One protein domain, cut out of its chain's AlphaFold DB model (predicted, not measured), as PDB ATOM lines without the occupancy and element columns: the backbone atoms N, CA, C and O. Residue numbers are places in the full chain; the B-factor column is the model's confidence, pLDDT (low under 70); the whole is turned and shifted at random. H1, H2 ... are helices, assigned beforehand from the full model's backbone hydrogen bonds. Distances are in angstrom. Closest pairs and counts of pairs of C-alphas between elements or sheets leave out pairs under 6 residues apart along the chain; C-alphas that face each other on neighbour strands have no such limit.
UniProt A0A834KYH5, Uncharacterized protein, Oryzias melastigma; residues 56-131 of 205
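AT A GLANCE: This is residues 56 to 131 of the 205 residues of an uncharacterized protein of Oryzias melastigma (UniProt A0A834KYH5). Two small groups of helices, loosely joined, make this domain: H1 and H3 cross at a steep tilt of 62 degrees, with short H2 near both of them, while the end of H4 and the start of H5 meet as an L, with short H6 beyond H5. H5 and H6 lie toward one end of the longest axis, and the long link of residues 106 to 120 loops out from the end of H4 and folds back to the start of H5. The printed part has 76 residues with six named helices, H1 to H6 in order, and no named strand; the class is all helix. It is only just compact, close to loose, with a radius of gyration of the C-alphas of 13.6 A and spans of 39 by 26 by 16 A.

IN THESE COORDINATES: H1, residues 56 to 66, begins at C-alpha 56 (15.922, -26.883, -29.718) and is 15.5 A long from first to last C-alpha. H4, residues 95 to 105, also has 11 residues and is 15.3 A long, beginning at C-alpha 95 (25.987, -28.804, -28.226). H3, residues 75 to 84, is 14.1 A long, and H5, residues 121 to 126, is 8.6 A long. The four-residue helices are H2, residues 69 to 72, 5.8 A, and H6, residues 128 to 131, 5.4 A, which ends at C-alpha 131 (41.148, -46.801, -46.056).

HOW THE PARTS SIT: H1 touches H3 at a steep tilt of 62 degrees, opposite ways; their closest C-alphas, those of Thr 58 and Cys 82, are 7.5 A apart. H2 is close to H1 but not clearly touching, the closest C-alphas being those of Gln 65 and Ala 71 at 6.9 A. H2 is likewise close to H3 but not clearly touching, with the C-alphas of Gly 70 and Met 78 closest at 7.3 A. H1 and H4 are apart, and H3 and H4 are only just apart, 8.4 A at the closest. H4 touches H5 about perpendicular, at 74 degrees, with the C-alphas of Asn 104 and Pro 121 closest at 5.1 A. H6 is close to H5 but not clearly touching; the closest C-alphas, those of Met 124 and Tyr 131, are 6.5 A apart. In H1, H3, H4 and H5 every O i to N i+4 pair is within hydrogen-bond range; H2 and H6 are too short for such a pair, and each has its one O i to N i+3 pair within range.

THE WHOLE: The two C-alphas farthest apart are those of Gly 86 and Glu 129, at 40.6 A. The printed part has no cut. The link from H4 to H5, with 15 residues, is long; the link from H3 to H4, with 10 residues, is short, and the other three are tight. The mean pLDDT of the printed part is 70.7, and 33 residues are under 70, among them residues 70 to 77, 86 to 100 and 114 to 116.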
ATOM      1  N   GLU A  56      16.846 -25.774 -29.494       58.38
ATOM      2  CA  GLU A  56      15.922 -26.883 -29.718       58.38
ATOM      3  C   GLU A  56      15.416 -26.957 -31.173       58.38
ATOM      4  O   GLU A  56      15.368 -28.041 -31.760       58.38
ATOM      5  N   GLU A  57      15.129 -25.813 -31.804       65.31
ATOM      6  CA  GLU A  57      14.709 -25.745 -33.214       65.31
ATOM      7  C   GLU A  57      15.849 -26.123 -34.167       65.31
ATOM      8  O   GLU A  57      15.648 -26.852 -35.145       65.31
ATOM      9  N   THR A  58      17.069 -25.685 -33.850       66.62
ATOM     10  CA  THR A  58      18.269 -26.012 -34.631       66.62
ATOM     11  C   THR A  58      18.565 -27.511 -34.596       66.62
ATOM     12  O   THR A  58      18.778 -28.133 -35.641       66.62
ATOM     13  N   VAL A  59      18.566 -28.106 -33.402       69.56
ATOM     14  CA  VAL A  59      18.829 -29.539 -33.223       69.56
ATOM     15  C   VAL A  59      17.732 -30.383 -33.871       69.56
ATOM     16  O   VAL A  59      18.041 -31.392 -34.514       69.56
ATOM     17  N   GLY A  60      16.467 -29.966 -33.760       77.31
ATOM     18  CA  GLY A  60      15.341 -30.612 -34.436       77.31
ATOM     19  C   GLY A  60      15.531 -30.672 -35.953       77.31
ATOM     20  O   GLY A  60      15.456 -31.751 -36.544       77.31
ATOM     21  N   PHE A  61      15.884 -29.540 -36.568       77.56
ATOM     22  CA  PHE A  61      16.135 -29.456 -38.007       77.56
ATOM     23  C   PHE A  61      17.299 -30.345 -38.457       77.56
ATOM     24  O   PHE A  61      17.189 -31.067 -39.450       77.56
ATOM     25  N   ILE A  62      18.418 -30.335 -37.726       74.00
ATOM     26  CA  ILE A  62      19.581 -31.165 -38.071       74.00
ATOM     27  C   ILE A  62      19.211 -32.649 -38.005       74.00
ATOM     28  O   ILE A  62      19.490 -33.386 -38.951       74.00
ATOM     29  N   LYS A  63      18.532 -33.093 -36.938       77.81
ATOM     30  CA  LYS A  63      18.090 -34.489 -36.798       77.81
ATOM     31  C   LYS A  63      17.176 -34.922 -37.943       77.81
ATOM     32  O   LYS A  63      17.344 -36.031 -38.443       77.81
ATOM     33  N   GLU A  64      16.263 -34.060 -38.382       80.25
ATOM     34  CA  GLU A  64      15.392 -34.326 -39.531       80.25
ATOM     35  C   GLU A  64      16.190 -34.444 -40.838       80.25
ATOM     36  O   GLU A  64      16.013 -35.403 -41.592       80.25
ATOM     37  N   GLN A  65      17.132 -33.528 -41.091       80.38
ATOM     38  CA  GLN A  65      17.977 -33.589 -42.287       80.38
ATOM     39  C   GLN A  65      18.828 -34.867 -42.321       80.38
ATOM     40  O   GLN A  65      18.989 -35.470 -43.386       80.38
ATOM     41  N   LEU A  66      19.337 -35.313 -41.171       75.00
ATOM     42  CA  LEU A  66      20.133 -36.538 -41.051       75.00
ATOM     43  C   LEU A  66      19.341 -37.828 -41.336       75.00
ATOM     44  O   LEU A  66      19.961 -38.847 -41.624       75.00
ATOM     45  N   GLN A  67      18.004 -37.806 -41.322       76.75
ATOM     46  CA  GLN A  67      17.190 -38.956 -41.758       76.75
ATOM     47  C   GLN A  67      17.111 -39.098 -43.288       76.75
ATOM     48  O   GLN A  67      16.616 -40.105 -43.792       76.75
ATOM     49  N   GLY A  68      17.583 -38.100 -44.043       76.25
ATOM     50  CA  GLY A  68      17.531 -38.074 -45.504       76.25
ATOM     51  C   GLY A  68      18.899 -37.868 -46.152       76.25
ATOM     52  O   GLY A  68      19.939 -38.280 -45.643       76.25
ATOM     53  N   SER A  69      18.917 -37.168 -47.289       72.50
ATOM     54  CA  SER A  69      20.163 -36.815 -47.988       72.50
ATOM     55  C   SER A  69      21.075 -35.893 -47.170       72.50
ATOM     56  O   SER A  69      22.257 -35.775 -47.480       72.50
ATOM     57  N   GLY A  70      20.556 -35.268 -46.104       64.62
ATOM     58  CA  GLY A  70      21.315 -34.485 -45.128       64.62
ATOM     59  C   GLY A  70      22.493 -35.237 -44.514       64.62
ATOM     60  O   GLY A  70      23.515 -34.608 -44.265       64.62
ATOM     61  N   ALA A  71      22.393 -36.562 -44.367       69.00
ATOM     62  CA  ALA A  71      23.460 -37.409 -43.830       69.00
ATOM     63  C   ALA A  71      24.749 -37.407 -44.672       69.00
ATOM     64  O   ALA A  71      25.824 -37.659 -44.147       69.00
ATOM     65  N   LEU A  72      24.659 -37.106 -45.971       67.12
ATOM     66  CA  LEU A  72      25.817 -37.069 -46.873       67.12
ATOM     67  C   LEU A  72      26.531 -35.706 -46.877       67.12
ATOM     68  O   LEU A  72      27.556 -35.545 -47.537       67.12
ATOM     69  N   HIS A  73      25.994 -34.704 -46.179       69.06
ATOM     70  CA  HIS A  73      26.503 -33.337 -46.226       69.06
ATOM     71  C   HIS A  73      27.423 -33.033 -45.050       69.06
ATOM     72  O   HIS A  73      26.993 -33.077 -43.906       69.06
ATOM     73  N   GLY A  74      28.659 -32.608 -45.319       61.75
ATOM     74  CA  GLY A  74      29.572 -32.163 -44.264       61.75
ATOM     75  C   GLY A  74      29.044 -30.966 -43.455       61.75
ATOM     76  O   GLY A  74      28.220 -30.179 -43.933       61.75
ATOM     77  N   TYR A  75      29.588 -30.770 -42.248       65.62
ATOM     78  CA  TYR A  75      29.125 -29.764 -41.274       65.62
ATOM     79  C   TYR A  75      28.984 -28.343 -41.851       65.62
ATOM     80  O   TYR A  75      28.039 -27.620 -41.534       65.62
ATOM     81  N   ARG A  76      29.900 -27.931 -42.742       55.88
ATOM     82  CA  ARG A  76      29.866 -26.607 -43.390       55.88
ATOM     83  C   ARG A  76      28.621 -26.426 -44.242       55.88
ATOM     84  O   ARG A  76      28.032 -25.347 -44.249       55.88
ATOM     85  N   TRP A  77      28.253 -27.479 -44.959       67.44
ATOM     86  CA  TRP A  77      27.101 -27.484 -45.840       67.44
ATOM     87  C   TRP A  77      25.812 -27.550 -45.021       67.44
ATOM     88  O   TRP A  77      24.902 -26.773 -45.285       67.44
ATOM     89  N   MET A  78      25.784 -28.348 -43.946       73.06
ATOM     90  CA  MET A  78      24.665 -28.371 -42.993       73.06
ATOM     91  C   MET A  78      24.428 -27.000 -42.342       73.06
ATOM     92  O   MET A  78      23.299 -26.522 -42.289       73.06
ATOM     93  N   HIS A  79      25.490 -26.305 -41.934       66.31
ATOM     94  CA  HIS A  79      25.401 -24.948 -41.392       66.31
ATOM     95  C   HIS A  79      24.952 -23.915 -42.444       66.31
ATOM     96  O   HIS A  79      24.202 -22.994 -42.126       66.31
ATOM     97  N   SER A  80      25.363 -24.068 -43.709       66.69
ATOM     98  CA  SER A  80      24.839 -23.245 -44.811       66.69
ATOM     99  C   SER A  80      23.344 -23.497 -45.031       66.69
ATOM    100  O   SER A  80      22.574 -22.553 -45.182       66.69
ATOM    101  N   LYS A  81      22.917 -24.759 -44.932       74.44
ATOM    102  CA  LYS A  81      21.521 -25.179 -45.064       74.44
ATOM    103  C   LYS A  81      20.644 -24.687 -43.912       74.44
ATOM    104  O   LYS A  81      19.521 -24.265 -44.155       74.44
ATOM    105  N   CYS A  82      21.167 -24.660 -42.684       72.06
ATOM    106  CA  CYS A  82      20.504 -24.026 -41.540       72.06
ATOM    107  C   CYS A  82      20.225 -22.545 -41.843       72.06
ATOM    108  O   CYS A  82      19.085 -22.100 -41.752       72.06
ATOM    109  N   LYS A  83      21.230 -21.811 -42.341       66.94
ATOM    110  CA  LYS A  83      21.083 -20.393 -42.713       66.94
ATOM    111  C   LYS A  83      20.098 -20.159 -43.854       66.94
ATOM    112  O   LYS A  83      19.346 -19.190 -43.816       66.94
ATOM    113  N   GLU A  84      20.105 -21.022 -44.866       73.19
ATOM    114  CA  GLU A  84      19.150 -20.966 -45.982       73.19
ATOM    115  C   GLU A  84      17.707 -21.192 -45.518       73.19
ATOM    116  O   GLU A  84      16.789 -20.595 -46.076       73.19
ATOM    117  N   ASN A  85      17.515 -21.984 -44.459       74.56
ATOM    118  CA  ASN A  85      16.215 -22.240 -43.836       74.56
ATOM    119  C   ASN A  85      15.898 -21.277 -42.677       74.56
ATOM    120  O   ASN A  85      14.950 -21.495 -41.933       74.56
ATOM    121  N   GLY A  86      16.661 -20.187 -42.545       63.50
ATOM    122  CA  GLY A  86      16.394 -19.118 -41.583       63.50
ATOM    123  C   GLY A  86      16.990 -19.323 -40.192       63.50
ATOM    124  O   GLY A  86      16.966 -18.366 -39.425       63.50
ATOM    125  N   LEU A  87      17.596 -20.482 -39.912       64.56
ATOM    126  CA  LEU A  87      18.191 -20.814 -38.617       64.56
ATOM    127  C   LEU A  87      19.519 -20.077 -38.415       64.56
ATOM    128  O   LEU A  87      20.511 -20.324 -39.115       64.56
ATOM    129  N   HIS A  88      19.548 -19.165 -37.445       60.09
ATOM    130  CA  HIS A  88      20.749 -18.428 -37.061       60.09
ATOM    131  C   HIS A  88      21.393 -19.054 -35.826       60.09
ATOM    132  O   HIS A  88      21.039 -18.732 -34.696       60.09
ATOM    133  N   THR A  89      22.384 -19.913 -36.058       55.00
ATOM    134  CA  THR A  89      23.122 -20.627 -35.011       55.00
ATOM    135  C   THR A  89      24.396 -19.890 -34.604       55.00
ATOM    136  O   THR A  89      25.075 -19.267 -35.435       55.00
ATOM    137  N   ARG A  90      24.740 -19.941 -33.312       53.56
ATOM    138  CA  ARG A  90      26.037 -19.479 -32.813       53.56
ATOM    139  C   ARG A  90      27.049 -20.610 -33.004       53.56
ATOM    140  O   ARG A  90      26.732 -21.782 -32.869       53.56
ATOM    141  N   LYS A  91      28.276 -20.268 -33.393       51.44
ATOM    142  CA  LYS A  91      29.313 -21.254 -33.749       51.44
ATOM    143  C   LYS A  91      29.973 -21.928 -32.531       51.44
ATOM    144  O   LYS A  91      30.846 -22.759 -32.741       51.44
ATOM    145  N   GLU A  92      29.604 -21.524 -31.314       50.22
ATOM    146  CA  GLU A  92      30.316 -21.783 -30.047       50.22
ATOM    147  C   GLU A  92      29.390 -22.348 -28.951       50.22
ATOM    148  O   GLU A  92      29.659 -22.146 -27.774       50.22
ATOM    149  N   ASP A  93      28.273 -22.987 -29.299       50.34
ATOM    150  CA  ASP A  93      27.409 -23.601 -28.280       50.34
ATOM    151  C   ASP A  93      27.917 -25.020 -27.972       50.34
ATOM    152  O   ASP A  93      28.214 -25.764 -28.903       50.34
ATOM    153  N   ASP A  94      27.999 -25.409 -26.694       45.44
ATOM    154  CA  ASP A  94      28.517 -26.707 -26.204       45.44
ATOM    155  C   ASP A  94      27.833 -27.940 -26.842       45.44
ATOM    156  O   ASP A  94      28.369 -29.049 -26.867       45.44
ATOM    157  N   GLU A  95      26.656 -27.762 -27.445       53.81
ATOM    158  CA  GLU A  95      25.987 -28.804 -28.226       53.81
ATOM    159  C   GLU A  95      26.627 -29.057 -29.603       53.81
ATOM    160  O   GLU A  95      26.412 -30.124 -30.187       53.81
ATOM    161  N   LEU A  96      27.450 -28.137 -30.128       54.44
ATOM    162  CA  LEU A  96      28.271 -28.389 -31.314       54.44
ATOM    163  C   LEU A  96      29.346 -29.435 -31.043       54.44
ATOM    164  O   LEU A  96      29.628 -30.203 -31.957       54.44
ATOM    165  N   ASP A  97      29.910 -29.503 -29.835       57.16
ATOM    166  CA  ASP A  97      30.907 -30.527 -29.506       57.16
ATOM    167  C   ASP A  97      30.254 -31.911 -29.422       57.16
ATOM    168  O   ASP A  97      30.727 -32.854 -30.052       57.16
ATOM    169  N   SER A  98      29.071 -32.012 -28.810       57.31
ATOM    170  CA  SER A  98      28.263 -33.244 -28.838       57.31
ATOM    171  C   SER A  98      27.827 -33.634 -30.263       57.31
ATOM    172  O   SER A  98      27.881 -34.802 -30.672       57.31
ATOM    173  N   THR A  99      27.449 -32.648 -31.080       63.41
ATOM    174  CA  THR A  99      27.082 -32.867 -32.488       63.41
ATOM    175  C   THR A  99      28.296 -33.279 -33.324       63.41
ATOM    176  O   THR A  99      28.171 -34.137 -34.199       63.41
ATOM    177  N   LYS A 100      29.476 -32.717 -33.042       68.19
ATOM    178  CA  LYS A 100      30.756 -33.083 -33.652       68.19
ATOM    179  C   LYS A 100      31.125 -34.515 -33.297       68.19
ATOM    180  O   LYS A 100      31.442 -35.260 -34.210       68.19
ATOM    181  N   GLU A 101      31.026 -34.930 -32.037       71.56
ATOM    182  CA  GLU A 101      31.294 -36.316 -31.628       71.56
ATOM    183  C   GLU A 101      30.343 -37.312 -32.304       71.56
ATOM    184  O   GLU A 101      30.772 -38.337 -32.844       71.56
ATOM    185  N   THR A 102      29.050 -36.976 -32.353       73.38
ATOM    186  CA  THR A 102      28.034 -37.787 -33.041       73.38
ATOM    187  C   THR A 102      28.345 -37.905 -34.535       73.38
ATOM    188  O   THR A 102      28.263 -38.992 -35.112       73.38
ATOM    189  N   TRP A 103      28.744 -36.798 -35.167       71.50
ATOM    190  CA  TRP A 103      29.157 -36.761 -36.567       71.50
ATOM    191  C   TRP A 103      30.455 -37.532 -36.804       71.50
ATOM    192  O   TRP A 103      30.594 -38.266 -37.770       71.50
ATOM    193  N   ASN A 104      31.424 -37.419 -35.923       78.50
ATOM    194  CA  ASN A 104      32.713 -38.066 -36.076       78.50
ATOM    195  C   ASN A 104      32.629 -39.597 -35.927       78.50
ATOM    196  O   ASN A 104      33.355 -40.342 -36.590       78.50
ATOM    197  N   SER A 105      31.655 -40.060 -35.142       79.75
ATOM    198  CA  SER A 105      31.415 -41.477 -34.859       79.75
ATOM    199  C   SER A 105      30.495 -42.183 -35.863       79.75
ATOM    200  O   SER A 105      30.447 -43.420 -35.888       79.75
ATOM    201  N   HIS A 106      29.725 -41.444 -36.672       77.44
ATOM    202  CA  HIS A 106      28.755 -42.057 -37.584       77.44
ATOM    203  C   HIS A 106      29.431 -42.768 -38.765       77.44
ATOM    204  O   HIS A 106      30.543 -42.438 -39.166       77.44
ATOM    205  N   VAL A 107      28.753 -43.766 -39.335       80.19
ATOM    206  CA  VAL A 107      29.258 -44.527 -40.486       80.19
ATOM    207  C   VAL A 107      28.714 -43.924 -41.778       80.19
ATOM    208  O   VAL A 107      27.509 -43.990 -42.036       80.19
ATOM    209  N   ILE A 108      29.609 -43.416 -42.621       81.06
ATOM    210  CA  ILE A 108      29.304 -43.039 -43.998       81.06
ATOM    211  C   ILE A 108      29.197 -44.322 -44.824       81.06
ATOM    212  O   ILE A 108      30.129 -45.129 -44.878       81.06
ATOM    213  N   ARG A 109      28.032 -44.541 -45.443       77.38
ATOM    214  CA  ARG A 109      27.773 -45.747 -46.240       77.38
ATOM    215  C   ARG A 109      28.556 -45.709 -47.559       77.38
ATOM    216  O   ARG A 109      28.621 -44.645 -48.174       77.38
ATOM    217  N   PRO A 110      29.058 -46.860 -48.039       74.44
ATOM    218  CA  PRO A 110      29.651 -46.956 -49.367       74.44
ATOM    219  C   PRO A 110      28.661 -46.510 -50.440       74.44
ATOM    220  O   PRO A 110      27.498 -46.925 -50.442       74.44
ATOM    221  N   SER A 111      29.126 -45.661 -51.351       77.56
ATOM    222  CA  SER A 111      28.369 -45.240 -52.528       77.56
ATOM    223  C   SER A 111      28.963 -45.873 -53.786       77.56
ATOM    224  O   SER A 111      30.099 -46.333 -53.776       77.56
ATOM    225  N   SER A 112      28.215 -45.869 -54.891       71.81
ATOM    226  CA  SER A 112      28.723 -46.365 -56.180       71.81
ATOM    227  C   SER A 112      29.847 -45.496 -56.767       71.81
ATOM    228  O   SER A 112      30.457 -45.894 -57.755       71.81
ATOM    229  N   ASN A 113      30.085 -44.304 -56.215       73.50
ATOM    230  CA  ASN A 113      31.171 -43.429 -56.626       73.50
ATOM    231  C   ASN A 113      32.413 -43.721 -55.773       73.50
ATOM    232  O   ASN A 113      32.403 -43.483 -54.567       73.50
ATOM    233  N   GLU A 114      33.471 -44.192 -56.425       67.56
ATOM    234  CA  GLU A 114      34.759 -44.548 -55.818       67.56
ATOM    235  C   GLU A 114      35.450 -43.364 -55.124       67.56
ATOM    236  O   GLU A 114      36.152 -43.548 -54.140       67.56
ATOM    237  N   HIS A 115      35.195 -42.131 -55.572       65.00
ATOM    238  CA  HIS A 115      35.783 -40.928 -54.968       65.00
ATOM    239  C   HIS A 115      35.067 -40.469 -53.687       65.00
ATOM    240  O   HIS A 115      35.449 -39.457 -53.097       65.00
ATOM    241  N   VAL A 116      33.993 -41.151 -53.273       67.31
ATOM    242  CA  VAL A 116      33.259 -40.793 -52.056       67.31
ATOM    243  C   VAL A 116      33.806 -41.609 -50.882       67.31
ATOM    244  O   VAL A 116      33.692 -42.838 -50.898       67.31
ATOM    245  N   PRO A 117      34.356 -40.948 -49.848       70.75
ATOM    246  CA  PRO A 117      34.859 -41.630 -48.666       70.75
ATOM    247  C   PRO A 117      33.738 -42.403 -47.970       70.75
ATOM    248  O   PRO A 117      32.606 -41.927 -47.867       70.75
ATOM    249  N   HIS A 118      34.055 -43.595 -47.479       79.50
ATOM    250  CA  HIS A 118      33.135 -44.450 -46.740       79.50
ATOM    251  C   HIS A 118      33.828 -44.974 -45.485       79.50
ATOM    252  O   HIS A 118      35.036 -45.182 -45.478       79.50
ATOM    253  N   GLY A 119      33.061 -45.197 -44.421       82.38
ATOM    254  CA  GLY A 119      33.614 -45.499 -43.101       82.38
ATOM    255  C   GLY A 119      33.285 -44.429 -42.068       82.38
ATOM    256  O   GLY A 119      32.400 -43.598 -42.276       82.38
ATOM    257  N   ARG A 120      33.941 -44.497 -40.909       84.94
ATOM    258  CA  ARG A 120      33.731 -43.524 -39.829       84.94
ATOM    259  C   ARG A 120      34.726 -42.378 -39.979       84.94
ATOM    260  O   ARG A 120      35.915 -42.683 -40.020       84.94
ATOM    261  N   PRO A 121      34.290 -41.106 -40.007       83.25
ATOM    262  CA  PRO A 121      35.191 -39.966 -40.152       83.25
ATOM    263  C   PRO A 121      36.386 -39.986 -39.190       83.25
ATOM    264  O   PRO A 121      37.510 -39.782 -39.635       83.25
ATOM    265  N   ASP A 122      36.171 -40.318 -37.912       83.75
ATOM    266  CA  ASP A 122      37.274 -40.429 -36.945       83.75
ATOM    267  C   ASP A 122      38.250 -41.559 -37.280       83.75
ATOM    268  O   ASP A 122      39.458 -41.378 -37.176       83.75
ATOM    269  N   ALA A 123      37.752 -42.721 -37.709       83.12
ATOM    270  CA  ALA A 123      38.611 -43.848 -38.072       83.12
ATOM    271  C   ALA A 123      39.424 -43.552 -39.337       83.12
ATOM    272  O   ALA A 123      40.596 -43.902 -39.404       83.12
ATOM    273  N   MET A 124      38.812 -42.873 -40.309       82.38
ATOM    274  CA  MET A 124      39.470 -42.453 -41.546       82.38
ATOM    275  C   MET A 124      40.568 -41.419 -41.298       82.38
ATOM    276  O   MET A 124      41.588 -41.439 -41.972       82.38
ATOM    277  N   HIS A 125      40.359 -40.518 -40.336       80.69
ATOM    278  CA  HIS A 125      41.354 -39.516 -39.964       80.69
ATOM    279  C   HIS A 125      42.478 -40.100 -39.100       80.69
ATOM    280  O   HIS A 125      43.623 -39.684 -39.221       80.69
ATOM    281  N   LEU A 126      42.159 -41.024 -38.190       82.19
ATOM    282  CA  LEU A 126      43.136 -41.569 -37.246       82.19
ATOM    283  C   LEU A 126      43.994 -42.684 -37.857       82.19
ATOM    284  O   LEU A 126      45.129 -42.870 -37.433       82.19
ATOM    285  N   ILE A 127      43.434 -43.453 -38.795       84.31
ATOM    286  CA  ILE A 127      44.090 -44.610 -39.417       84.31
ATOM    287  C   ILE A 127      43.809 -44.582 -40.927       84.31
ATOM    288  O   ILE A 127      43.044 -45.410 -41.440       84.31
ATOM    289  N   PRO A 128      44.370 -43.603 -41.654       82.88
ATOM    290  CA  PRO A 128      44.138 -43.460 -43.086       82.88
ATOM    291  C   PRO A 128      44.629 -44.677 -43.890       82.88
ATOM    292  O   PRO A 128      44.055 -44.976 -44.941       82.88
ATOM    293  N   GLU A 129      45.584 -45.454 -43.362       82.81
ATOM    294  CA  GLU A 129      46.114 -46.674 -43.985       82.81
ATOM    295  C   GLU A 129      45.061 -47.782 -44.119       82.81
ATOM    296  O   GLU A 129      45.143 -48.605 -45.025       82.81
ATOM    297  N   LEU A 130      44.052 -47.810 -43.238       81.81
ATOM    298  CA  LEU A 130      42.959 -48.790 -43.305       81.81
ATOM    299  C   LEU A 130      41.994 -48.510 -44.471       81.81
ATOM    300  O   LEU A 130      41.213 -49.380 -44.853       81.81
ATOM    301  N   TYR A 131      42.039 -47.293 -45.010       77.88
ATOM    302  CA  TYR A 131      41.148 -46.801 -46.056       77.88
ATOM    303  C   TYR A 131      41.886 -46.522 -47.370       77.88
ATOM    304  O   TYR A 131      41.327 -45.855 -48.238       77.88
TER     305      TYR A 131